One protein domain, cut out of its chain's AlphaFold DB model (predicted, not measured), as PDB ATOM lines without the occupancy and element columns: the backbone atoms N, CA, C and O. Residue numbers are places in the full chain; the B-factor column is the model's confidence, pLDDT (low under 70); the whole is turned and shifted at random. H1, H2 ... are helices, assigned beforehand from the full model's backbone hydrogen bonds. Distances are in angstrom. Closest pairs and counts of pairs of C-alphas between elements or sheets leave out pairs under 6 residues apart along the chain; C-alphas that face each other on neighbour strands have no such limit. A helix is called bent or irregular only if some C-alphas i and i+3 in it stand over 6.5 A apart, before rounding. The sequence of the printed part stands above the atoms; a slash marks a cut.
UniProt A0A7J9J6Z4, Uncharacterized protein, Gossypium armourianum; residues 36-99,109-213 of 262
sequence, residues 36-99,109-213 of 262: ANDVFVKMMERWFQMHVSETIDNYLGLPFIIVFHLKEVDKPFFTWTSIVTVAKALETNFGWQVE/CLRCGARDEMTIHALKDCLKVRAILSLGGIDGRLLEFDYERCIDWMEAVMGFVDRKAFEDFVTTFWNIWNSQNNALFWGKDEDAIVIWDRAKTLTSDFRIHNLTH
ATOM      1  N   ALA A  36      -7.478  26.882  -0.406       37.97
ATOM      2  CA  ALA A  36      -6.729  26.647  -1.654       37.97
ATOM      3  C   ALA A  36      -7.277  25.475  -2.497       37.97
ATOM      4  O   ALA A  36      -7.108  25.428  -3.716       37.97
ATOM      5  N   ASN A  37      -7.995  24.560  -1.847       39.22
ATOM      6  CA  ASN A  37      -8.687  23.422  -2.464       39.22
ATOM      7  C   ASN A  37      -9.844  23.880  -3.333       39.22
ATOM      8  O   ASN A  37     -10.048  23.388  -4.440       39.22
ATOM      9  N   ASP A  38     -10.516  24.908  -2.836       47.44
ATOM     10  CA  ASP A  38     -11.593  25.601  -3.502       47.44
ATOM     11  C   ASP A  38     -11.117  26.191  -4.839       47.44
ATOM     12  O   ASP A  38     -11.843  26.130  -5.815       47.44
ATOM     13  N   VAL A  39      -9.871  26.668  -4.955       45.31
ATOM     14  CA  VAL A  39      -9.382  27.320  -6.184       45.31
ATOM     15  C   VAL A  39      -9.130  26.335  -7.326       45.31
ATOM     16  O   VAL A  39      -9.587  26.599  -8.430       45.31
ATOM     17  N   PHE A  40      -8.437  25.211  -7.101       46.50
ATOM     18  CA  PHE A  40      -8.141  24.243  -8.174       46.50
ATOM     19  C   PHE A  40      -9.370  23.411  -8.555       46.50
ATOM     20  O   PHE A  40      -9.578  23.131  -9.734       46.50
ATOM     21  N   VAL A  41     -10.209  23.048  -7.578       50.62
ATOM     22  CA  VAL A  41     -11.494  22.390  -7.848       50.62
ATOM     23  C   VAL A  41     -12.409  23.342  -8.599       50.62
ATOM     24  O   VAL A  41     -12.812  22.989  -9.699       50.62
ATOM     25  N   LYS A  42     -12.604  24.586  -8.132       50.19
ATOM     26  CA  LYS A  42     -13.359  25.598  -8.890       50.19
ATOM     27  C   LYS A  42     -12.742  25.911 -10.236       50.19
ATOM     28  O   LYS A  42     -13.449  26.372 -11.106       50.19
ATOM     29  N   MET A  43     -11.450  25.700 -10.436       53.62
ATOM     30  CA  MET A  43     -10.762  25.923 -11.705       53.62
ATOM     31  C   MET A  43     -10.939  24.751 -12.671       53.62
ATOM     32  O   MET A  43     -11.155  24.994 -13.848       53.62
ATOM     33  N   MET A  44     -10.921  23.503 -12.199       54.03
ATOM     34  CA  MET A  44     -11.283  22.332 -13.007       54.03
ATOM     35  C   MET A  44     -12.789  22.284 -13.277       54.03
ATOM     36  O   MET A  44     -13.200  21.936 -14.379       54.03
ATOM     37  N   GLU A  45     -13.611  22.695 -12.312       50.50
ATOM     38  CA  GLU A  45     -15.048  22.917 -12.466       50.50
ATOM     39  C   GLU A  45     -15.333  24.112 -13.366       50.50
ATOM     40  O   GLU A  45     -16.245  24.019 -14.165       50.50
ATOM     41  N   ARG A  46     -14.565  25.207 -13.300       47.00
ATOM     42  CA  ARG A  46     -14.696  26.363 -14.202       47.00
ATOM     43  C   ARG A  46     -14.124  26.083 -15.577       47.00
ATOM     44  O   ARG A  46     -14.629  26.651 -16.521       47.00
ATOM     45  N   TRP A  47     -13.144  25.196 -15.724       52.59
ATOM     46  CA  TRP A  47     -12.712  24.664 -17.014       52.59
ATOM     47  C   TRP A  47     -13.790  23.756 -17.609       52.59
ATOM     48  O   TRP A  47     -14.168  23.911 -18.769       52.59
ATOM     49  N   PHE A  48     -14.341  22.855 -16.791       46.94
ATOM     50  CA  PHE A  48     -15.471  22.020 -17.168       46.94
ATOM     51  C   PHE A  48     -16.662  22.898 -17.539       46.94
ATOM     52  O   PHE A  48     -17.179  22.737 -18.631       46.94
ATOM     53  N   GLN A  49     -17.023  23.885 -16.715       46.50
ATOM     54  CA  GLN A  49     -18.017  24.899 -17.033       46.50
ATOM     55  C   GLN A  49     -17.597  25.618 -18.299       46.50
ATOM     56  O   GLN A  49     -18.299  25.436 -19.244       46.50
ATOM     57  N   MET A  50     -16.468  26.298 -18.440       42.66
ATOM     58  CA  MET A  50     -16.080  27.033 -19.655       42.66
ATOM     59  C   MET A  50     -16.002  26.207 -20.941       42.66
ATOM     60  O   MET A  50     -16.158  26.793 -21.993       42.66
ATOM     61  N   HIS A  51     -15.790  24.893 -20.938       43.59
ATOM     62  CA  HIS A  51     -15.758  24.102 -22.185       43.59
ATOM     63  C   HIS A  51     -17.043  23.313 -22.443       43.59
ATOM     64  O   HIS A  51     -17.448  23.125 -23.591       43.59
ATOM     65  N   VAL A  52     -17.755  22.936 -21.385       39.91
ATOM     66  CA  VAL A  52     -19.168  22.545 -21.469       39.91
ATOM     67  C   VAL A  52     -20.027  23.786 -21.778       39.91
ATOM     68  O   VAL A  52     -21.044  23.662 -22.447       39.91
ATOM     69  N   SER A  53     -19.565  24.980 -21.392       38.19
ATOM     70  CA  SER A  53     -20.210  26.299 -21.436       38.19
ATOM     71  C   SER A  53     -19.691  27.206 -22.530       38.19
ATOM     72  O   SER A  53     -20.439  28.057 -22.933       38.19
ATOM     73  N   GLU A  54     -18.550  27.016 -23.182       38.03
ATOM     74  CA  GLU A  54     -18.300  27.710 -24.465       38.03
ATOM     75  C   GLU A  54     -19.259  27.196 -25.555       38.03
ATOM     76  O   GLU A  54     -19.545  27.886 -26.535       38.03
ATOM     77  N   THR A  55     -19.862  26.025 -25.324       40.09
ATOM     78  CA  THR A  55     -21.056  25.569 -26.051       40.09
ATOM     79  C   THR A  55     -22.349  26.284 -25.577       40.09
ATOM     80  O   THR A  55     -23.285  26.416 -26.359       40.09
ATOM     81  N   ILE A  56     -22.408  26.802 -24.339       37.31
ATOM     82  CA  ILE A  56     -23.582  27.418 -23.662       37.31
ATOM     83  C   ILE A  56     -23.585  28.975 -23.713       37.31
ATOM     84  O   ILE A  56     -24.632  29.585 -23.923       37.31
ATOM     85  N   ASP A  57     -22.440  29.646 -23.578       37.81
ATOM     86  CA  ASP A  57     -22.231  31.097 -23.450       37.81
ATOM     87  C   ASP A  57     -22.201  31.824 -24.793       37.81
ATOM     88  O   ASP A  57     -22.527  33.007 -24.849       37.81
ATOM     89  N   ASN A  58     -21.966  31.108 -25.900       43.03
ATOM     90  CA  ASN A  58     -22.308  31.629 -27.225       43.03
ATOM     91  C   ASN A  58     -23.824  31.893 -27.379       43.03
ATOM     92  O   ASN A  58     -24.225  32.511 -28.364       43.03
ATOM     93  N   TYR A  59     -24.664  31.470 -26.418       39.81
ATOM     94  CA  TYR A  59     -26.112  31.664 -26.469       39.81
ATOM     95  C   TYR A  59     -26.759  32.406 -25.281       39.81
ATOM     96  O   TYR A  59     -27.823  32.977 -25.518       39.81
ATOM     97  N   LEU A  60     -26.227  32.423 -24.041       48.03
ATOM     98  CA  LEU A  60     -27.094  32.766 -22.880       48.03
ATOM     99  C   LEU A  60     -26.584  33.710 -21.764       48.03
ATOM    100  O   LEU A  60     -27.415  34.165 -20.981       48.03
ATOM    101  N   GLY A  61     -25.307  34.092 -21.687       36.22
ATOM    102  CA  GLY A  61     -24.854  35.285 -20.942       36.22
ATOM    103  C   GLY A  61     -25.326  35.513 -19.485       36.22
ATOM    104  O   GLY A  61     -25.692  36.646 -19.177       36.22
ATOM    105  N   LEU A  62     -25.284  34.524 -18.572       33.94
ATOM    106  CA  LEU A  62     -25.465  34.727 -17.111       33.94
ATOM    107  C   LEU A  62     -24.716  33.664 -16.254       33.94
ATOM    108  O   LEU A  62     -24.660  32.512 -16.676       33.94
ATOM    109  N   PRO A  63     -24.197  33.981 -15.036       33.41
ATOM    110  CA  PRO A  63     -23.376  33.052 -14.240       33.41
ATOM    111  C   PRO A  63     -24.135  32.332 -13.098       33.41
ATOM    112  O   PRO A  63     -24.846  32.980 -12.332       33.41
ATOM    113  N   PHE A  64     -23.898  31.022 -12.901       33.38
ATOM    114  CA  PHE A  64     -24.286  30.252 -11.696       33.38
ATOM    115  C   PHE A  64     -23.275  29.131 -11.335       33.38
ATOM    116  O   PHE A  64     -22.536  28.645 -12.189       33.38
ATOM    117  N   ILE A  65     -23.251  28.719 -10.056       28.25
ATOM    118  CA  ILE A  65     -22.337  27.722  -9.444       28.25
ATOM    119  C   ILE A  65     -23.079  26.384  -9.220       28.25
ATOM    120  O   ILE A  65     -24.225  26.400  -8.773       28.25
ATOM    121  N   ILE A  66     -22.434  25.238  -9.493       31.05
ATOM    122  CA  ILE A  66     -22.972  23.862  -9.345       31.05
ATOM    123  C   ILE A  66     -21.992  23.022  -8.497       31.05
ATOM    124  O   ILE A  66     -20.791  23.175  -8.674       31.05
ATOM    125  N   VAL A  67     -22.487  22.129  -7.621       28.91
ATOM    126  CA  VAL A  67     -21.688  21.204  -6.773       28.91
ATOM    127  C   VAL A  67     -22.113  19.745  -7.026       28.91
ATOM    128  O   VAL A  67     -23.311  19.474  -7.127       28.91
ATOM    129  N   PHE A  68     -21.166  18.797  -7.116       27.17
ATOM    130  CA  PHE A  68     -21.413  17.380  -7.462       27.17
ATOM    131  C   PHE A  68     -21.098  16.379  -6.328       27.17
ATOM    132  O   PHE A  68     -20.095  16.487  -5.636       27.17
ATOM    133  N   HIS A  69     -21.876  15.289  -6.225       28.30
ATOM    134  CA  HIS A  69     -21.558  14.115  -5.391       28.30
ATOM    135  C   HIS A  69     -21.657  12.788  -6.185       28.30
ATOM    136  O   HIS A  69     -22.437  12.666  -7.119       28.30
ATOM    137  N   LEU A  70     -20.839  11.782  -5.831       30.45
ATOM    138  CA  LEU A  70     -20.595  10.529  -6.578       30.45
ATOM    139  C   LEU A  70     -20.032   9.444  -5.634       30.45
ATOM    140  O   LEU A  70     -19.154   9.753  -4.824       30.45
ATOM    141  N   LYS A  71     -20.526   8.206  -5.751       27.58
ATOM    142  CA  LYS A  71     -20.215   7.029  -4.907       27.58
ATOM    143  C   LYS A  71     -19.472   5.954  -5.732       27.58
ATOM    144  O   LYS A  71     -19.639   5.909  -6.949       27.58
ATOM    145  N   GLU A  72     -18.652   5.137  -5.066       33.50
ATOM    146  CA  GLU A  72     -17.738   4.117  -5.627       33.50
ATOM    147  C   GLU A  72     -18.425   2.964  -6.386       33.50
ATOM    148  O   GLU A  72     -19.485   2.495  -5.973       33.50
ATOM    149  N   VAL A  73     -17.780   2.475  -7.463       31.00
ATOM    150  CA  VAL A  73     -18.150   1.254  -8.212       31.00
ATOM    151  C   VAL A  73     -16.893   0.521  -8.729       31.00
ATOM    152  O   VAL A  73     -15.946   1.144  -9.217       31.00
ATOM    153  N   ASP A  74     -16.913  -0.812  -8.656       33.91
ATOM    154  CA  ASP A  74     -15.826  -1.748  -8.982       33.91
ATOM    155  C   ASP A  74     -15.556  -1.906 -10.500       33.91
ATOM    156  O   ASP A  74     -16.045  -2.839 -11.121       33.91
ATOM    157  N   LYS A  75     -14.736  -1.002 -11.071       41.75
ATOM    158  CA  LYS A  75     -13.941  -1.068 -12.339       41.75
ATOM    159  C   LYS A  75     -14.614  -1.505 -13.678       41.75
ATOM    160  O   LYS A  75     -15.293  -2.521 -13.723       41.75
ATOM    161  N   PRO A  76     -14.279  -0.885 -14.843       45.81
ATOM    162  CA  PRO A  76     -13.424   0.277 -15.098       45.81
ATOM    163  C   PRO A  76     -14.205   1.447 -15.735       45.81
ATOM    164  O   PRO A  76     -14.521   1.441 -16.919       45.81
ATOM    165  N   PHE A  77     -14.413   2.516 -14.966       40.03
ATOM    166  CA  PHE A  77     -14.595   3.878 -15.482       40.03
ATOM    167  C   PHE A  77     -13.258   4.621 -15.296       40.03
ATOM    168  O   PHE A  77     -13.100   5.474 -14.427       40.03
ATOM    169  N   PHE A  78     -12.221   4.242 -16.041       40.38
ATOM    170  CA  PHE A  78     -10.858   4.655 -15.681       40.38
ATOM    171  C   PHE A  78     -10.521   6.121 -15.997       40.38
ATOM    172  O   PHE A  78      -9.453   6.573 -15.604       40.38
ATOM    173  N   THR A  79     -11.410   6.890 -16.638       45.75
ATOM    174  CA  THR A  79     -11.114   8.293 -16.992       45.75
ATOM    175  C   THR A  79     -12.125   9.289 -16.471       45.75
ATOM    176  O   THR A  79     -11.707  10.306 -15.949       45.75
ATOM    177  N   TRP A  80     -13.430   9.013 -16.502       41.22
ATOM    178  CA  TRP A  80     -14.401   9.930 -15.891       41.22
ATOM    179  C   TRP A  80     -14.576   9.677 -14.411       41.22
ATOM    180  O   TRP A  80     -14.564  10.641 -13.669       41.22
ATOM    181  N   THR A  81     -14.605   8.426 -13.942       39.81
ATOM    182  CA  THR A  81     -14.432   8.192 -12.505       39.81
ATOM    183  C   THR A  81     -13.014   8.545 -12.098       39.81
ATOM    184  O   THR A  81     -12.879   9.048 -11.017       39.81
ATOM    185  N   SER A  82     -11.964   8.462 -12.924       41.19
ATOM    186  CA  SER A  82     -10.673   9.040 -12.502       41.19
ATOM    187  C   SER A  82     -10.668  10.563 -12.497       41.19
ATOM    188  O   SER A  82     -10.162  11.089 -11.541       41.19
ATOM    189  N   ILE A  83     -11.249  11.296 -13.450       44.16
ATOM    190  CA  ILE A  83     -11.303  12.774 -13.438       44.16
ATOM    191  C   ILE A  83     -12.289  13.287 -12.386       44.16
ATOM    192  O   ILE A  83     -12.018  14.300 -11.763       44.16
ATOM    193  N   VAL A  84     -13.399  12.587 -12.150       44.00
ATOM    194  CA  VAL A  84     -14.410  12.911 -11.134       44.00
ATOM    195  C   VAL A  84     -13.994  12.398  -9.756       44.00
ATOM    196  O   VAL A  84     -14.210  13.097  -8.789       44.00
ATOM    197  N   THR A  85     -13.354  11.239  -9.615       42.09
ATOM    198  CA  THR A  85     -12.704  10.800  -8.359       42.09
ATOM    199  C   THR A  85     -11.444  11.593  -8.110       42.09
ATOM    200  O   THR A  85     -11.145  11.813  -6.955       42.09
ATOM    201  N   VAL A  86     -10.742  12.082  -9.135       42.06
ATOM    202  CA  VAL A  86      -9.744  13.141  -8.995       42.06
ATOM    203  C   VAL A  86     -10.489  14.346  -8.477       42.06
ATOM    204  O   VAL A  86     -10.343  14.584  -7.298       42.06
ATOM    205  N   ALA A  87     -11.388  15.000  -9.216       42.34
ATOM    206  CA  ALA A  87     -12.151  16.178  -8.781       42.34
ATOM    207  C   ALA A  87     -12.779  16.045  -7.380       42.34
ATOM    208  O   ALA A  87     -12.772  17.012  -6.637       42.34
ATOM    209  N   LYS A  88     -13.228  14.852  -6.971       42.00
ATOM    210  CA  LYS A  88     -13.797  14.550  -5.645       42.00
ATOM    211  C   LYS A  88     -12.759  14.177  -4.595       42.00
ATOM    212  O   LYS A  88     -12.954  14.480  -3.425       42.00
ATOM    213  N   ALA A  89     -11.643  13.561  -4.970       38.72
ATOM    214  CA  ALA A  89     -10.439  13.486  -4.145       38.72
ATOM    215  C   ALA A  89      -9.752  14.854  -4.068       38.72
ATOM    216  O   ALA A  89      -8.986  15.075  -3.149       38.72
ATOM    217  N   LEU A  90     -10.044  15.792  -4.964       39.31
ATOM    218  CA  LEU A  90      -9.651  17.186  -4.852       39.31
ATOM    219  C   LEU A  90     -10.637  17.894  -3.916       39.31
ATOM    220  O   LEU A  90     -10.231  18.480  -2.932       39.31
ATOM    221  N   GLU A  91     -11.940  17.700  -4.082       38.50
ATOM    222  CA  GLU A  91     -12.971  18.208  -3.165       38.50
ATOM    223  C   GLU A  91     -12.759  17.740  -1.707       38.50
ATOM    224  O   GLU A  91     -12.945  18.509  -0.768       38.50
ATOM    225  N   THR A  92     -12.321  16.488  -1.499       36.50
ATOM    226  CA  THR A  92     -12.168  15.880  -0.160       36.50
ATOM    227  C   THR A  92     -10.724  15.751   0.336       36.50
ATOM    228  O   THR A  92     -10.527  15.676   1.548       36.50
ATOM    229  N   ASN A  93      -9.718  15.728  -0.549       34.19
ATOM    230  CA  ASN A  93      -8.291  15.558  -0.228       34.19
ATOM    231  C   ASN A  93      -7.344  16.495  -1.004       34.19
ATOM    232  O   ASN A  93      -6.131  16.354  -0.826       34.19
ATOM    233  N   PHE A  94      -7.815  17.467  -1.808       40.75
ATOM    234  CA  PHE A  94      -6.928  18.596  -2.082       40.75
ATOM    235  C   PHE A  94      -6.640  19.231  -0.733       40.75
ATOM    236  O   PHE A  94      -7.488  19.312   0.151       40.75
ATOM    237  N   GLY A  95      -5.393  19.603  -0.559       36.47
ATOM    238  CA  GLY A  95      -4.880  20.360   0.553       36.47
ATOM    239  C   GLY A  95      -3.583  20.909   0.024       36.47
ATOM    240  O   GLY A  95      -2.567  20.233   0.117       36.47
ATOM    241  N   TRP A  96      -3.599  22.107  -0.553       46.59
ATOM    242  CA  TRP A  96      -2.395  22.923  -0.455       46.59
ATOM    243  C   TRP A  96      -2.258  23.253   1.030       46.59
ATOM    244  O   TRP A  96      -2.845  24.218   1.510       46.59
ATOM    245  N   GLN A  97      -1.554  22.410   1.787       41.94
ATOM    246  CA  GLN A  97      -1.065  22.806   3.099       41.94
ATOM    247  C   GLN A  97       0.143  23.713   2.878       41.94
ATOM    248  O   GLN A  97       1.287  23.315   3.055       41.94
ATOM    249  N   VAL A  98      -0.122  24.955   2.479       42.91
ATOM    250  CA  VAL A  98       0.670  26.051   3.028       42.91
ATOM    251  C   VAL A  98      -0.031  26.347   4.349       42.91
ATOM    252  O   VAL A  98      -1.101  26.946   4.348       42.91
ATOM    253  N   GLU A  99       0.468  25.782   5.448       39.44
ATOM    254  CA  GLU A  99      -0.140  25.953   6.771       39.44
ATOM    255  C   GLU A  99      -0.349  27.443   7.084       39.44
ATOM    256  O   GLU A  99       0.607  28.206   7.255       39.44
ATOM    257  N   CYS A 109       9.448  26.495  -1.766       87.12
ATOM    258  CA  CYS A 109       9.271  25.402  -2.703       87.12
ATOM    259  C   CYS A 109      10.343  24.333  -2.469       87.12
ATOM    260  O   CYS A 109      11.522  24.566  -2.747       87.12
ATOM    261  N   LEU A 110       9.937  23.129  -2.060       84.12
ATOM    262  CA  LEU A 110      10.854  22.014  -1.772       84.12
ATOM    263  C   LEU A 110      11.729  21.607  -2.969       84.12
ATOM    264  O   LEU A 110      12.776  20.989  -2.799       84.12
ATOM    265  N   ARG A 111      11.310  21.953  -4.190       85.19
ATOM    266  CA  ARG A 111      12.018  21.593  -5.427       85.19
ATOM    267  C   ARG A 111      13.104  22.577  -5.827       85.19
ATOM    268  O   ARG A 111      14.074  22.175  -6.459       85.19
ATOM    269  N   CYS A 112      12.913  23.865  -5.555       89.38
ATOM    270  CA  CYS A 112      13.831  24.902  -6.037       89.38
ATOM    271  C   CYS A 112      14.333  25.855  -4.948       89.38
ATOM    272  O   CYS A 112      15.171  26.705  -5.234       89.38
ATOM    273  N   GLY A 113      13.846  25.719  -3.713       86.56
ATOM    274  CA  GLY A 113      14.228  26.553  -2.576       86.56
ATOM    275  C   GLY A 113      13.725  27.998  -2.649       86.56
ATOM    276  O   GLY A 113      14.192  28.838  -1.883       86.56
ATOM    277  N   ALA A 114      12.811  28.325  -3.571       86.94
ATOM    278  CA  ALA A 114      12.176  29.644  -3.615       86.94
ATOM    279  C   ALA A 114      11.400  29.886  -2.317       86.94
ATOM    280  O   ALA A 114      10.754  28.964  -1.853       86.94
ATOM    281  N   ARG A 115      11.456  31.096  -1.746       75.50
ATOM    282  CA  ARG A 115      10.953  31.385  -0.385       75.50
ATOM    283  C   ARG A 115       9.438  31.295  -0.210       75.50
ATOM    284  O   ARG A 115       9.001  30.950   0.879       75.50
ATOM    285  N   ASP A 116       8.682  31.604  -1.259       78.19
ATOM    286  CA  ASP A 116       7.222  31.631  -1.230       78.19
ATOM    287  C   ASP A 116       6.681  30.733  -2.349       78.19
ATOM    288  O   ASP A 116       6.746  31.075  -3.535       78.19
ATOM    289  N   GLU A 117       6.159  29.560  -1.991       76.06
ATOM    290  CA  GLU A 117       5.477  28.685  -2.947       76.06
ATOM    291  C   GLU A 117       4.008  29.100  -3.109       76.06
ATOM    292  O   GLU A 117       3.115  28.662  -2.387       76.06
ATOM    293  N   MET A 118       3.746  29.970  -4.087       83.81
ATOM    294  CA  MET A 118       2.386  30.257  -4.556       83.81
ATOM    295  C   MET A 118       1.897  29.165  -5.518       83.81
ATOM    296  O   MET A 118       2.699  28.515  -6.188       83.81
ATOM    297  N   THR A 119       0.578  29.014  -5.683       83.12
ATOM    298  CA  THR A 119      -0.009  28.046  -6.633       83.12
ATOM    299  C   THR A 119       0.551  28.200  -8.049       83.12
ATOM    300  O   THR A 119       0.820  27.204  -8.714       83.12
ATOM    301  N   ILE A 120       0.767  29.438  -8.508       87.62
ATOM    302  CA  ILE A 120       1.373  29.671  -9.821       87.62
ATOM    303  C   ILE A 120       2.847  29.258  -9.862       87.62
ATOM    304  O   ILE A 120       3.273  28.623 -10.821       87.62
ATOM    305  N   HIS A 121       3.606  29.486  -8.788       90.19
ATOM    306  CA  HIS A 121       4.983  29.017  -8.709       90.19
ATOM    307  C   HIS A 121       5.047  27.493  -8.795       90.19
ATOM    308  O   HIS A 121       5.782  26.932  -9.606       90.19
ATOM    309  N   ALA A 122       4.226  26.816  -8.002       88.94
ATOM    310  CA  ALA A 122       4.162  25.371  -8.002       88.94
ATOM    311  C   ALA A 122       3.766  24.779  -9.354       88.94
ATOM    312  O   ALA A 122       4.234  23.704  -9.707       88.94
ATOM    313  N   LEU A 123       2.898  25.441 -10.109       90.00
ATOM    314  CA  LEU A 123       2.337  24.867 -11.328       90.00
ATOM    315  C   LEU A 123       2.983  25.385 -12.616       90.00
ATOM    316  O   LEU A 123       2.823  24.757 -13.661       90.00
ATOM    317  N   LYS A 124       3.737  26.483 -12.541       94.00
ATOM    318  CA  LYS A 124       4.377  27.142 -13.681       94.00
ATOM    319  C   LYS A 124       5.823  27.517 -13.386       94.00
ATOM    320  O   LYS A 124       6.701  27.039 -14.095       94.00
ATOM    321  N   ASP A 125       6.085  28.362 -12.385       93.81
ATOM    322  CA  ASP A 125       7.376  29.078 -12.302       93.81
ATOM    323  C   ASP A 125       8.522  28.272 -11.676       93.81
ATOM    324  O   ASP A 125       9.694  28.588 -11.901       93.81
ATOM    325  N   CYS A 126       8.217  27.213 -10.926       94.44
ATOM    326  CA  CYS A 126       9.210  26.295 -10.384       94.44
ATOM    327  C   CYS A 126      10.086  25.748 -11.523       94.44
ATOM    328  O   CYS A 126       9.571  25.213 -12.503       94.44
ATOM    329  N   LEU A 127      11.417  25.829 -11.395       94.94
ATOM    330  CA  LEU A 127      12.357  25.453 -12.468       94.94
ATOM    331  C   LEU A 127      12.117  24.041 -13.012       94.94
ATOM    332  O   LEU A 127      12.128  23.821 -14.224       94.94
ATOM    333  N   LYS A 128      11.850  23.084 -12.117       95.50
ATOM    334  CA  LYS A 128      11.522  21.709 -12.505       95.50
ATOM    335  C   LYS A 128      10.216  21.646 -13.293       95.50
ATOM    336  O   LYS A 128      10.119  20.914 -14.270       95.50
ATOM    337  N   VAL A 129       9.223  22.428 -12.891       95.88
ATOM    338  CA  VAL A 129       7.912  22.468 -13.540       95.88
ATOM    339  C   VAL A 129       7.993  23.131 -14.907       95.88
ATOM    340  O   VAL A 129       7.497  22.556 -15.872       95.88
ATOM    341  N   ARG A 130       8.739  24.232 -15.040       96.88
ATOM    342  CA  ARG A 130       9.076  24.817 -16.347       96.88
ATOM    343  C   ARG A 130       9.725  23.797 -17.273       96.88
ATOM    344  O   ARG A 130       9.369  23.752 -18.448       96.88
ATOM    345  N   ALA A 131      10.637  22.967 -16.764       97.88
ATOM    346  CA  ALA A 131      11.258  21.911 -17.560       97.88
ATOM    347  C   ALA A 131      10.227  20.872 -18.039       97.88
ATOM    348  O   ALA A 131      10.216  20.539 -19.220       97.88
ATOM    349  N   ILE A 132       9.318  20.418 -17.166       97.88
ATOM    350  CA  ILE A 132       8.233  19.485 -17.527       97.88
ATOM    351  C   ILE A 132       7.312  20.095 -18.597       97.88
ATOM    352  O   ILE A 132       7.018  19.451 -19.601       97.88
ATOM    353  N   LEU A 133       6.884  21.345 -18.410       97.06
ATOM    354  CA  LEU A 133       6.010  22.049 -19.355       97.06
ATOM    355  C   LEU A 133       6.702  22.298 -20.703       97.06
ATOM    356  O   LEU A 133       6.078  22.150 -21.750       97.06
ATOM    357  N   SER A 134       8.003  22.600 -20.685       97.31
ATOM    358  CA  SER A 134       8.811  22.754 -21.902       97.31
ATOM    359  C   SER A 134       8.935  21.433 -22.666       97.31
ATOM    360  O   SER A 134       8.800  21.421 -23.886       97.31
ATOM    361  N   LEU A 135       9.126  20.304 -21.967       97.25
ATOM    362  CA  LEU A 135       9.079  18.966 -22.578       97.25
ATOM    363  C   LEU A 135       7.699  18.672 -23.190       97.25
ATOM    364  O   LEU A 135       7.605  18.043 -24.242       97.25
ATOM    365  N   GLY A 136       6.631  19.170 -22.557       94.12
ATOM    366  CA  GLY A 136       5.255  19.136 -23.061       94.12
ATOM    367  C   GLY A 136       4.990  20.020 -24.283       94.12
ATOM    368  O   GLY A 136       3.897  19.957 -24.835       94.12
ATOM    369  N   GLY A 137       5.965  20.821 -24.723       95.19
ATOM    370  CA  GLY A 137       5.829  21.706 -25.879       95.19
ATOM    371  C   GLY A 137       5.075  23.006 -25.596       95.19
ATOM    372  O   GLY A 137       4.627  23.654 -26.539       95.19
ATOM    373  N   ILE A 138       4.928  23.403 -24.325       95.69
ATOM    374  CA  ILE A 138       4.350  24.707 -23.983       95.69
ATOM    375  C   ILE A 138       5.269  25.822 -24.490       95.69
ATOM    376  O   ILE A 138       6.481  25.794 -24.271       95.69
ATOM    377  N   ASP A 139       4.676  26.805 -25.174       94.75
ATOM    378  CA  ASP A 139       5.390  27.951 -25.739       94.75
ATOM    379  C   ASP A 139       6.151  28.706 -24.639       94.75
ATOM    380  O   ASP A 139       5.582  29.062 -23.603       94.75
ATOM    381  N   GLY A 140       7.436  28.983 -24.877       95.25
ATOM    382  CA  GLY A 140       8.282  29.718 -23.936       95.25
ATOM    383  C   GLY A 140       7.685  31.065 -23.524       95.25
ATOM    384  O   GLY A 140       7.806  31.446 -22.365       95.25
ATOM    385  N   ARG A 141       6.932  31.729 -24.412       95.38
ATOM    386  CA  ARG A 141       6.226  32.986 -24.113       95.38
ATOM    387  C   ARG A 141       5.199  32.825 -22.992       95.38
ATOM    388  O   ARG A 141       5.091  33.709 -22.151       95.38
ATOM    389  N   LEU A 142       4.487  31.695 -22.938       95.06
ATOM    390  CA  LEU A 142       3.524  31.390 -21.870       95.06
ATOM    391  C   LEU A 142       4.222  31.057 -20.543       95.06
ATOM    392  O   LEU A 142       3.628  31.218 -19.479       95.06
ATOM    393  N   LEU A 143       5.471  30.585 -20.593       96.06
ATOM    394  CA  LEU A 143       6.276  30.281 -19.406       96.06
ATOM    395  C   LEU A 143       7.023  31.507 -18.867       96.06
ATOM    396  O   LEU A 143       7.303  31.572 -17.673       96.06
ATOM    397  N   GLU A 144       7.376  32.452 -19.738       95.69
ATOM    398  CA  GLU A 144       8.146  33.655 -19.402       95.69
ATOM    399  C   GLU A 144       7.279  34.837 -18.983       95.69
ATOM    400  O   GLU A 144       7.752  35.682 -18.225       95.69
ATOM    401  N   PHE A 145       6.033  34.909 -19.454       94.94
ATOM    402  CA  PHE A 145       5.136  35.991 -19.074       94.94
ATOM    403  C   PHE A 145       4.812  35.929 -17.575       94.94
ATOM    404  O   PHE A 145       4.611  34.848 -17.007       94.94
ATOM    405  N   ASP A 146       4.789  37.099 -16.942       93.31
ATOM    406  CA  ASP A 146       4.519  37.235 -15.516       93.31
ATOM    407  C   ASP A 146       3.008  37.303 -15.300       93.31
ATOM    408  O   ASP A 146       2.340  38.253 -15.710       93.31
ATOM    409  N   TYR A 147       2.460  36.242 -14.720       91.50
ATOM    410  CA  TYR A 147       1.043  36.144 -14.406       91.50
ATOM    411  C   TYR A 147       0.907  36.205 -12.892       91.50
ATOM    412  O   TYR A 147       1.542  35.434 -12.178       91.50
ATOM    413  N   GLU A 148       0.043  37.078 -12.389       85.56
ATOM    414  CA  GLU A 148      -0.188  37.164 -10.945       85.56
ATOM    415  C   GLU A 148      -0.979  35.954 -10.429       85.56
ATOM    416  O   GLU A 148      -0.789  35.498  -9.299       85.56
ATOM    417  N   ARG A 149      -1.881  35.413 -11.259       81.31
ATOM    418  CA  ARG A 149      -2.793  34.331 -10.881       81.31
ATOM    419  C   ARG A 149      -2.645  33.151 -11.826       81.31
ATOM    420  O   ARG A 149      -2.589  33.301 -13.043       81.31
ATOM    421  N   CYS A 150      -2.676  31.951 -11.249       84.06
ATOM    422  CA  CYS A 150      -2.604  30.707 -12.014       84.06
ATOM    423  C   CYS A 150      -3.734  30.616 -13.057       84.06
ATOM    424  O   CYS A 150      -3.484  30.219 -14.189       84.06
ATOM    425  N   ILE A 151      -4.956  31.041 -12.703       82.50
ATOM    426  CA  ILE A 151      -6.117  31.000 -13.607       82.50
ATOM    427  C   ILE A 151      -5.905  31.829 -14.879       82.50
ATOM    428  O   ILE A 151      -6.149  31.314 -15.963       82.50
ATOM    429  N   ASP A 152      -5.364  33.043 -14.759       87.06
ATOM    430  CA  ASP A 152      -5.121  33.929 -15.904       87.06
ATOM    431  C   ASP A 152      -4.084  33.302 -16.859       87.06
ATOM    432  O   ASP A 152      -4.197  33.389 -18.083       87.06
ATOM    433  N   TRP A 153      -3.091  32.599 -16.302       93.19
ATOM    434  CA  TRP A 153      -2.135  31.830 -17.094       93.19
ATOM    435  C   TRP A 153      -2.782  30.642 -17.816       93.19
ATOM    436  O   TRP A 153      -2.511  30.423 -18.994       93.19
ATOM    437  N   MET A 154      -3.643  29.872 -17.148       88.38
ATOM    438  CA  MET A 154      -4.325  28.747 -17.796       88.38
ATOM    439  C   MET A 154      -5.292  29.198 -18.886       88.38
ATOM    440  O   MET A 154      -5.319  28.573 -19.941       88.38
ATOM    441  N   GLU A 155      -6.028  30.290 -18.673       87.44
ATOM    442  CA  GLU A 155      -6.863  30.904 -19.713       87.44
ATOM    443  C   GLU A 155      -6.012  31.297 -20.930       87.44
ATOM    444  O   GLU A 155      -6.390  31.028 -22.072       87.44
ATOM    445  N   ALA A 156      -4.808  31.837 -20.704       92.88
ATOM    446  CA  ALA A 156      -3.866  32.092 -21.786       92.88
ATOM    447  C   ALA A 156      -3.409  30.794 -22.473       92.88
ATOM    448  O   ALA A 156      -3.429  30.730 -23.695       92.88
ATOM    449  N   VAL A 157      -3.051  29.732 -21.743       92.19
ATOM    450  CA  VAL A 157      -2.689  28.439 -22.361       92.19
ATOM    451  C   VAL A 157      -3.826  27.927 -23.249       92.19
ATOM    452  O   VAL A 157      -3.579  27.581 -24.403       92.19
ATOM    453  N   MET A 158      -5.067  27.946 -22.755       89.69
ATOM    454  CA  MET A 158      -6.263  27.517 -23.491       89.69
ATOM    455  C   MET A 158      -6.468  28.292 -24.794       89.69
ATOM    456  O   MET A 158      -6.821  27.697 -25.807       89.69
ATOM    457  N   GLY A 159      -6.206  29.601 -24.794       91.38
ATOM    458  CA  GLY A 159      -6.310  30.427 -25.999       91.38
ATOM    459  C   GLY A 159      -5.228  30.154 -27.054       91.38
ATOM    460  O   GLY A 159      -5.377  30.577 -28.200       91.38
ATOM    461  N   PHE A 160      -4.138  29.472 -26.688       92.31
ATOM    462  CA  PHE A 160      -2.974  29.250 -27.553       92.31
ATOM    463  C   PHE A 160      -2.824  27.809 -28.047       92.31
ATOM    464  O   PHE A 160      -2.116  27.585 -29.032       92.31
ATOM    465  N   VAL A 161      -3.445  26.834 -27.381       89.94
ATOM    466  CA  VAL A 161      -3.304  25.412 -27.717       89.94
ATOM    467  C   VAL A 161      -4.605  24.847 -28.281       89.94
ATOM    468  O   VAL A 161      -5.697  25.264 -27.910       89.94
ATOM    469  N   ASP A 162      -4.506  23.877 -29.190       89.12
ATOM    470  CA  ASP A 162      -5.690  23.161 -29.663       89.12
ATOM    471  C   ASP A 162      -6.227  22.192 -28.594       89.12
ATOM    472  O   ASP A 162      -5.577  21.910 -27.586       89.12
ATOM    473  N   ARG A 163      -7.415  21.624 -28.831       83.75
ATOM    474  CA  ARG A 163      -8.053  20.686 -27.895       83.75
ATOM    475  C   ARG A 163      -7.144  19.513 -27.511       83.75
ATOM    476  O   ARG A 163      -7.130  19.097 -26.357       83.75
ATOM    477  N   LYS A 164      -6.400  18.963 -28.471       87.31
ATOM    478  CA  LYS A 164      -5.549  17.790 -28.254       87.31
ATOM    479  C   LYS A 164      -4.342  18.156 -27.388       87.31
ATOM    480  O   LYS A 164      -4.015  17.432 -26.451       87.31
ATOM    481  N   ALA A 165      -3.711  19.287 -27.683       90.62
ATOM    482  CA  ALA A 165      -2.620  19.838 -26.895       90.62
ATOM    483  C   ALA A 165      -3.092  20.260 -25.494       90.62
ATOM    484  O   ALA A 165      -2.356  20.088 -24.525       90.62
ATOM    485  N   PHE A 166      -4.336  20.723 -25.355       88.56
ATOM    486  CA  PHE A 166      -4.921  21.034 -24.056       88.56
ATOM    487  C   PHE A 166      -5.143  19.782 -23.187       88.56
ATOM    488  O   PHE A 166      -4.836  19.791 -21.998       88.56
ATOM    489  N   GLU A 167      -5.618  18.671 -23.762       86.81
ATOM    490  CA  GLU A 167      -5.708  17.381 -23.052       86.81
ATOM    491  C   GLU A 167      -4.334  16.907 -22.545       86.81
ATOM    492  O   GLU A 167      -4.198  16.457 -21.399       86.81
ATOM    493  N   ASP A 168      -3.311  17.021 -23.400       90.44
ATOM    494  CA  ASP A 168      -1.924  16.690 -23.057       90.44
ATOM    495  C   ASP A 168      -1.426  17.614 -21.924       90.44
ATOM    496  O   ASP A 168      -0.791  17.149 -20.969       90.44
ATOM    497  N   PHE A 169      -1.778  18.906 -21.972       92.44
ATOM    498  CA  PHE A 169      -1.475  19.888 -20.930       92.44
ATOM    499  C   PHE A 169      -2.117  19.523 -19.588       92.44
ATOM    500  O   PHE A 169      -1.390  19.400 -18.606       92.44
ATOM    501  N   VAL A 170      -3.428  19.260 -19.529       88.81
ATOM    502  CA  VAL A 170      -4.125  18.877 -18.281       88.81
ATOM    503  C   VAL A 170      -3.536  17.600 -17.687       88.81
ATOM    504  O   VAL A 170      -3.307  17.518 -16.477       88.81
ATOM    505  N   THR A 171      -3.233  16.611 -18.529       89.75
ATOM    506  CA  THR A 171      -2.610  15.362 -18.069       89.75
ATOM    507  C   THR A 171      -1.212  15.613 -17.497       89.75
ATOM    508  O   THR A 171      -0.841  15.049 -16.465       89.75
ATOM    509  N   THR A 172      -0.432  16.489 -18.132       95.00
ATOM    510  CA  THR A 172       0.886  16.914 -17.638       95.00
ATOM    511  C   THR A 172       0.764  17.646 -16.304       95.00
ATOM    512  O   THR A 172       1.500  17.345 -15.364       95.00
ATOM    513  N   PHE A 173      -0.219  18.533 -16.185       91.38
ATOM    514  CA  PHE A 173      -0.527  19.299 -14.983       91.38
ATOM    515  C   PHE A 173      -0.855  18.406 -13.787       91.38
ATOM    516  O   PHE A 173      -0.294  18.560 -12.701       91.38
ATOM    517  N   TRP A 174      -1.697  17.400 -14.020       88.62
ATOM    518  CA  TRP A 174      -2.012  16.371 -13.038       88.62
ATOM    519  C   TRP A 174      -0.757  15.647 -12.534       88.62
ATOM    520  O   TRP A 174      -0.577  15.450 -11.332       88.62
ATOM    521  N   ASN A 175       0.145  15.277 -13.444       93.69
ATOM    522  CA  ASN A 175       1.377  14.571 -13.094       93.69
ATOM    523  C   ASN A 175       2.385  15.465 -12.355       93.69
ATOM    524  O   ASN A 175       3.056  14.983 -11.440       93.69
ATOM    525  N   ILE A 176       2.459  16.759 -12.693       93.69
ATOM    526  CA  ILE A 176       3.243  17.753 -11.947       93.69
ATOM    527  C   ILE A 176       2.776  17.794 -10.492       93.69
ATOM    528  O   ILE A 176       3.604  17.629  -9.590       93.69
ATOM    529  N   TRP A 177       1.467  17.952 -10.285       88.75
ATOM    530  CA  TRP A 177       0.850  18.007  -8.961       88.75
ATOM    531  C   TRP A 177       1.063  16.709  -8.175       88.75
ATOM    532  O   TRP A 177       1.540  16.727  -7.042       88.75
ATOM    533  N   ASN A 178       0.799  15.556  -8.795       88.44
ATOM    534  CA  ASN A 178       0.983  14.258  -8.146       88.44
ATOM    535  C   ASN A 178       2.445  14.036  -7.719       88.44
ATOM    536  O   ASN A 178       2.720  13.545  -6.626       88.44
ATOM    537  N   SER A 179       3.399  14.447  -8.556       93.00
ATOM    538  CA  SER A 179       4.818  14.389  -8.213       93.00
ATOM    539  C   SER A 179       5.188  15.360  -7.079       93.00
ATOM    540  O   SER A 179       6.053  15.037  -6.268       93.00
ATOM    541  N   GLN A 180       4.535  16.526  -6.968       87.19
ATOM    542  CA  GLN A 180       4.759  17.449  -5.842       87.19
ATOM    543  C   GLN A 180       4.317  16.831  -4.528       87.19
ATOM    544  O   GLN A 180       5.080  16.831  -3.567       87.19
ATOM    545  N   ASN A 181       3.133  16.225  -4.506       85.75
ATOM    546  CA  ASN A 181       2.651  15.528  -3.320       85.75
ATOM    547  C   ASN A 181       3.553  14.360  -2.936       85.75
ATOM    548  O   ASN A 181       3.812  14.143  -1.757       85.75
ATOM    549  N   ASN A 182       4.076  13.618  -3.914       87.38
ATOM    550  CA  ASN A 182       5.023  12.546  -3.629       87.38
ATOM    551  C   ASN A 182       6.331  13.064  -3.023       87.38
ATOM    552  O   ASN A 182       6.868  12.441  -2.105       87.38
ATOM    553  N   ALA A 183       6.823  14.214  -3.482       87.44
ATOM    554  CA  ALA A 183       7.970  14.866  -2.866       87.44
ATOM    555  C   ALA A 183       7.648  15.325  -1.432       87.44
ATOM    556  O   ALA A 183       8.422  15.038  -0.523       87.44
ATOM    557  N   LEU A 184       6.488  15.954  -1.215       82.94
ATOM    558  CA  LEU A 184       6.069  16.485   0.083       82.94
ATOM    559  C   LEU A 184       5.830  15.385   1.131       82.94
ATOM    560  O   LEU A 184       6.381  15.442   2.225       82.94
ATOM    561  N   PHE A 185       5.025  14.372   0.802       83.69
ATOM    562  CA  PHE A 185       4.606  13.346   1.762       83.69
ATOM    563  C   PHE A 185       5.583  12.175   1.873       83.69
ATOM    564  O   PHE A 185       5.633  11.516   2.909       83.69
ATOM    565  N   TRP A 186       6.348  11.892   0.815       87.81
ATOM    566  CA  TRP A 186       7.190  10.695   0.744       87.81
ATOM    567  C   TRP A 186       8.669  10.986   0.489       87.81
ATOM    568  O   TRP A 186       9.451  10.040   0.412       87.81
ATOM    569  N   GLY A 187       9.068  12.253   0.320       89.19
ATOM    570  CA  GLY A 187      10.445  12.616  -0.031       89.19
ATOM    571  C   GLY A 187      10.887  12.078  -1.397       89.19
ATOM    572  O   GLY A 187      12.083  11.976  -1.663       89.19
ATOM    573  N   LYS A 188       9.937  11.679  -2.256       91.06
ATOM    574  CA  LYS A 188      10.202  11.092  -3.576       91.06
ATOM    575  C   LYS A 188      10.102  12.163  -4.646       91.06
ATOM    576  O   LYS A 188       9.060  12.325  -5.279       91.06
ATOM    577  N   ASP A 189      11.189  12.896  -4.821       92.19
ATOM    578  CA  ASP A 189      11.306  13.871  -5.895       92.19
ATOM    579  C   ASP A 189      11.779  13.188  -7.187       92.19
ATOM    580  O   ASP A 189      12.773  12.463  -7.198       92.19
ATOM    581  N   GLU A 190      11.035  13.384  -8.274       95.00
ATOM    582  CA  GLU A 190      11.262  12.706  -9.555       95.00
ATOM    583  C   GLU A 190      11.881  13.662 -10.581       95.00
ATOM    584  O   GLU A 190      11.702  14.884 -10.514       95.00
ATOM    585  N   ASP A 191      12.600  13.114 -11.561       97.00
ATOM    586  CA  ASP A 191      13.130  13.904 -12.669       97.00
ATOM    587  C   ASP A 191      12.010  14.402 -13.588       97.00
ATOM    588  O   ASP A 191      11.032  13.699 -13.858       97.00
ATOM    589  N   ALA A 192      12.188  15.608 -14.134       97.19
ATOM    590  CA  ALA A 192      11.216  16.237 -15.030       97.19
ATOM    591  C   ALA A 192      10.836  15.336 -16.217       97.19
ATOM    592  O   ALA A 192       9.661  15.235 -16.569       97.19
ATOM    593  N   ILE A 193      11.820  14.640 -16.797       98.00
ATOM    594  CA  ILE A 193      11.599  13.727 -17.923       98.00
ATOM    595  C   ILE A 193      10.723  12.532 -17.543       98.00
ATOM    596  O   ILE A 193       9.849  12.162 -18.315       98.00
ATOM    597  N   VAL A 194      10.880  11.988 -16.331       97.81
ATOM    598  CA  VAL A 194      10.082  10.853 -15.843       97.81
ATOM    599  C   VAL A 194       8.626  11.269 -15.648       97.81
ATOM    600  O   VAL A 194       7.708  10.531 -16.011       97.81
ATOM    601  N   ILE A 195       8.404  12.466 -15.099       97.44
ATOM    602  CA  ILE A 195       7.060  13.018 -14.886       97.44
ATOM    603  C   ILE A 195       6.372  13.271 -16.234       97.44
ATOM    604  O   ILE A 195       5.206  12.911 -16.412       97.44
ATOM    605  N   TRP A 196       7.096  13.846 -17.197       98.00
ATOM    606  CA  TRP A 196       6.590  14.082 -18.546       98.00
ATOM    607  C   TRP A 196       6.307  12.780 -19.312       98.00
ATOM    608  O   TRP A 196       5.222  12.634 -19.875       98.00
ATOM    609  N   ASP A 197       7.221  11.804 -19.291       97.94
ATOM    610  CA  ASP A 197       7.033  10.504 -19.953       97.94
ATOM    611  C   ASP A 197       5.813   9.765 -19.398       97.94
ATOM    612  O   ASP A 197       5.050   9.152 -20.154       97.94
ATOM    613  N   ARG A 198       5.582   9.863 -18.082       96.75
ATOM    614  CA  ARG A 198       4.379   9.327 -17.439       96.75
ATOM    615  C   ARG A 198       3.117  10.011 -17.954       96.75
ATOM    616  O   ARG A 198       2.166   9.316 -18.305       96.75
ATOM    617  N   ALA A 199       3.108  11.343 -18.027       94.81
ATOM    618  CA  ALA A 199       1.966  12.092 -18.547       94.81
ATOM    619  C   ALA A 199       1.663  11.727 -20.006       94.81
ATOM    620  O   ALA A 199       0.530  11.392 -20.341       94.81
ATOM    621  N   LYS A 200       2.694  11.700 -20.855       95.06
ATOM    622  CA  LYS A 200       2.585  11.350 -22.272       95.06
ATOM    623  C   LYS A 200       2.078   9.923 -22.484       95.06
ATOM    624  O   LYS A 200       1.192   9.708 -23.313       95.06
ATOM    625  N   THR A 201       2.629   8.959 -21.745       93.56
ATOM    626  CA  THR A 201       2.179   7.558 -21.783       93.56
ATOM    627  C   THR A 201       0.711   7.466 -21.386       93.56
ATOM    628  O   THR A 201      -0.077   6.887 -22.126       93.56
ATOM    629  N   LEU A 202       0.312   8.131 -20.297       88.19
ATOM    630  CA  LEU A 202      -1.072   8.131 -19.824       88.19
ATOM    631  C   LEU A 202      -2.046   8.680 -20.877       88.19
ATOM    632  O   LEU A 202      -3.090   8.074 -21.125       88.19
ATOM    633  N   THR A 203      -1.710   9.791 -21.536       87.94
ATOM    634  CA  THR A 203      -2.573  10.339 -22.590       87.94
ATOM    635  C   THR A 203      -2.610   9.449 -23.834       87.94
ATOM    636  O   THR A 203      -3.663   9.298 -24.456       87.94
ATOM    637  N   SER A 204      -1.486   8.829 -24.205       87.81
ATOM    638  CA  SER A 204      -1.424   7.878 -25.321       87.81
ATOM    639  C   SER A 204      -2.282   6.643 -25.058       87.81
ATOM    640  O   SER A 204      -3.115   6.291 -25.892       87.81
ATOM    641  N   ASP A 205      -2.128   6.022 -23.890       83.00
ATOM    642  CA  ASP A 205      -2.889   4.841 -23.484       83.00
ATOM    643  C   ASP A 205      -4.386   5.144 -23.450       83.00
ATOM    644  O   ASP A 205      -5.193   4.353 -23.940       83.00
ATOM    645  N   PHE A 206      -4.760   6.328 -22.958       78.50
ATOM    646  CA  PHE A 206      -6.145   6.782 -22.975       78.50
ATOM    647  C   PHE A 206      -6.700   6.910 -24.402       78.50
ATOM    648  O   PHE A 206      -7.795   6.422 -24.691       78.50
ATOM    649  N   ARG A 207      -5.943   7.519 -25.323       82.25
ATOM    650  CA  ARG A 207      -6.348   7.648 -26.733       82.25
ATOM    651  C   ARG A 207      -6.469   6.291 -27.419       82.25
ATOM    652  O   ARG A 207      -7.447   6.066 -28.124       82.25
ATOM    653  N   ILE A 208      -5.512   5.389 -27.198       80.31
ATOM    654  CA  ILE A 208      -5.545   4.026 -27.745       80.31
ATOM    655  C   ILE A 208      -6.775   3.293 -27.216       80.31
ATOM    656  O   ILE A 208      -7.544   2.760 -28.010       80.31
ATOM    657  N   HIS A 209      -7.010   3.332 -25.903       74.12
ATOM    658  CA  HIS A 209      -8.151   2.670 -25.282       74.12
ATOM    659  C   HIS A 209      -9.485   3.128 -25.886       74.12
ATOM    660  O   HIS A 209     -10.304   2.280 -26.237       74.12
ATOM    661  N   ASN A 210      -9.665   4.440 -26.077       72.06
ATOM    662  CA  ASN A 210     -10.875   5.011 -26.676       72.06
ATOM    663  C   ASN A 210     -11.051   4.684 -28.169       72.06
ATOM    664  O   ASN A 210     -12.166   4.772 -28.673       72.06
ATOM    665  N   LEU A 211      -9.972   4.360 -28.889       75.75
ATOM    666  CA  LEU A 211     -10.020   3.995 -30.310       75.75
ATOM    667  C   LEU A 211     -10.244   2.495 -30.526       75.75
ATOM    668  O   LEU A 211     -10.883   2.109 -31.500       75.75
ATOM    669  N   THR A 212      -9.680   1.644 -29.663       73.31
ATOM    670  CA  THR A 212      -9.708   0.183 -29.845       73.31
ATOM    671  C   THR A 212     -10.934  -0.480 -29.242       73.31
ATOM    672  O   THR A 212     -11.253  -1.609 -29.605       73.31
ATOM    673  N   HIS A 213     -11.605   0.184 -28.307       66.44
ATOM    674  CA  HIS A 213     -12.831  -0.318 -27.714       66.44
ATOM    675  C   HIS A 213     -13.984   0.505 -28.287       66.44
ATOM    676  O   HIS A 213     -13.976   1.732 -28.170       66.44
TER     677      HIS A 213
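This is residues 36 to 99 and 109 to 213 of the 262 residues of an uncharacterized protein of Gossypium armourianum (UniProt A0A7J9J6Z4). A cluster of helices H3 to H8 is built round the long helix H7, with H8 crossing H7, H4 packed on H7 and on the first residues of H8, the short H3 next to H4, and H6 with the short H5 farther out. Beside this cluster stands a loose helical hairpin, H1 and H2, whose helices meet over part of their lengths and are joined by a long loop, residues 54 to 79; of this loop residues 54 to 56 and 58 to 63 stick out, as does the end of H8. The printed part has 169 residues with eight named helices, H1 to H8 in order along the chain, and no named strand, and its class is all helix. It is compact, with a radius of gyration of the C-alphas of 16.5 A, and its outline is rounded, spanning 44 by 39 by 33 A.

H1 takes residues 36 to 53, 23.9 A from first to last C-alpha, and begins with C-alpha 36 at (-6.729, 26.647, -1.654). H2 takes residues 80 to 93 and is 17.7 A long. After the cut, H3 takes residues 119 to 125 and is 9.4 A long; it is only just irregular, with C-alphas 122 and 125 6.52 A apart. H4, residues 127 to 135, is 12.5 A long, and H5, residues 140 to 144, is 6.0 A long. H6, residues 150 to 160, is 15.6 A long. H7, residues 163 to 186, is the longest helix by residues and measures 33.9 A from C-alpha 163 at (-8.053, 20.686, -27.895). H8, residues 192 to 212, is 30.2 A long and ends with C-alpha 212 at (-9.708, 0.183, -29.845).

H7 has its centre 5.7 A from the mean of the C-alphas, the nearest of the helices. H8 touches H7 with its residues 195 to 203 alone, at a steep tilt of 49 degrees, opposite ways; the closest C-alphas, of Thr 172 and Ala 199, are 5.0 A apart. H4 touches residues 169 to 176 of H7 at a shallow tilt of 30 degrees, opposite ways, closest at the C-alphas of Val 129 and Ile 176, 6.8 A. Residues 192 to 196 of H8 touch H4, closest at the C-alphas of Ile 132 and Ala 192, 5.1 A. H3 and H7 only just touch, with 3 pairs of C-alphas within 8 A, the closest being Leu 123 and Ile 176 at 7.2 A. H3 and H4 touch only at the corner, with C-alphas 124 and 130 closest at 5.9 A. H6 only just touches H3, at the C-alphas of Ile 120 and Cys 150, 4.7 A, and only just touches H5, at those of Leu 142 and Val 157, 6.9 A, with 3 pairs within 8 A each time. H1 and H2 form a helical hairpin at a shallow tilt of 30 degrees, opposite ways; residues 37 to 44 and 87 to 91 alone touch, with the C-alphas of Val 41 and Leu 90 closest at 6.3 A. H1 is close to but not clearly touching H6, at the C-alphas of Met 43 and Ile 151, 7.1 A; H1 and H2 are both apart from H7. Each O i to N i+4 pair is within hydrogen-bond range in H2 to H8, and 13 of 14 are in H1.

The C-alphas of Tyr 59 and Gly 187, the two farthest apart, are 49.0 A from each other. Residues 100 to 108 are not printed, and C-alphas 99 and 109 are 13.4 A apart across this cut. The link from H1 to H2, 26 residues, is long, and the links from H3 through to H8 are tight. The mean pLDDT of the printed part is 70.9; residues 36 to 99 and residue 213 are under 70, with a mean of 46 in H1 and 40 in H2.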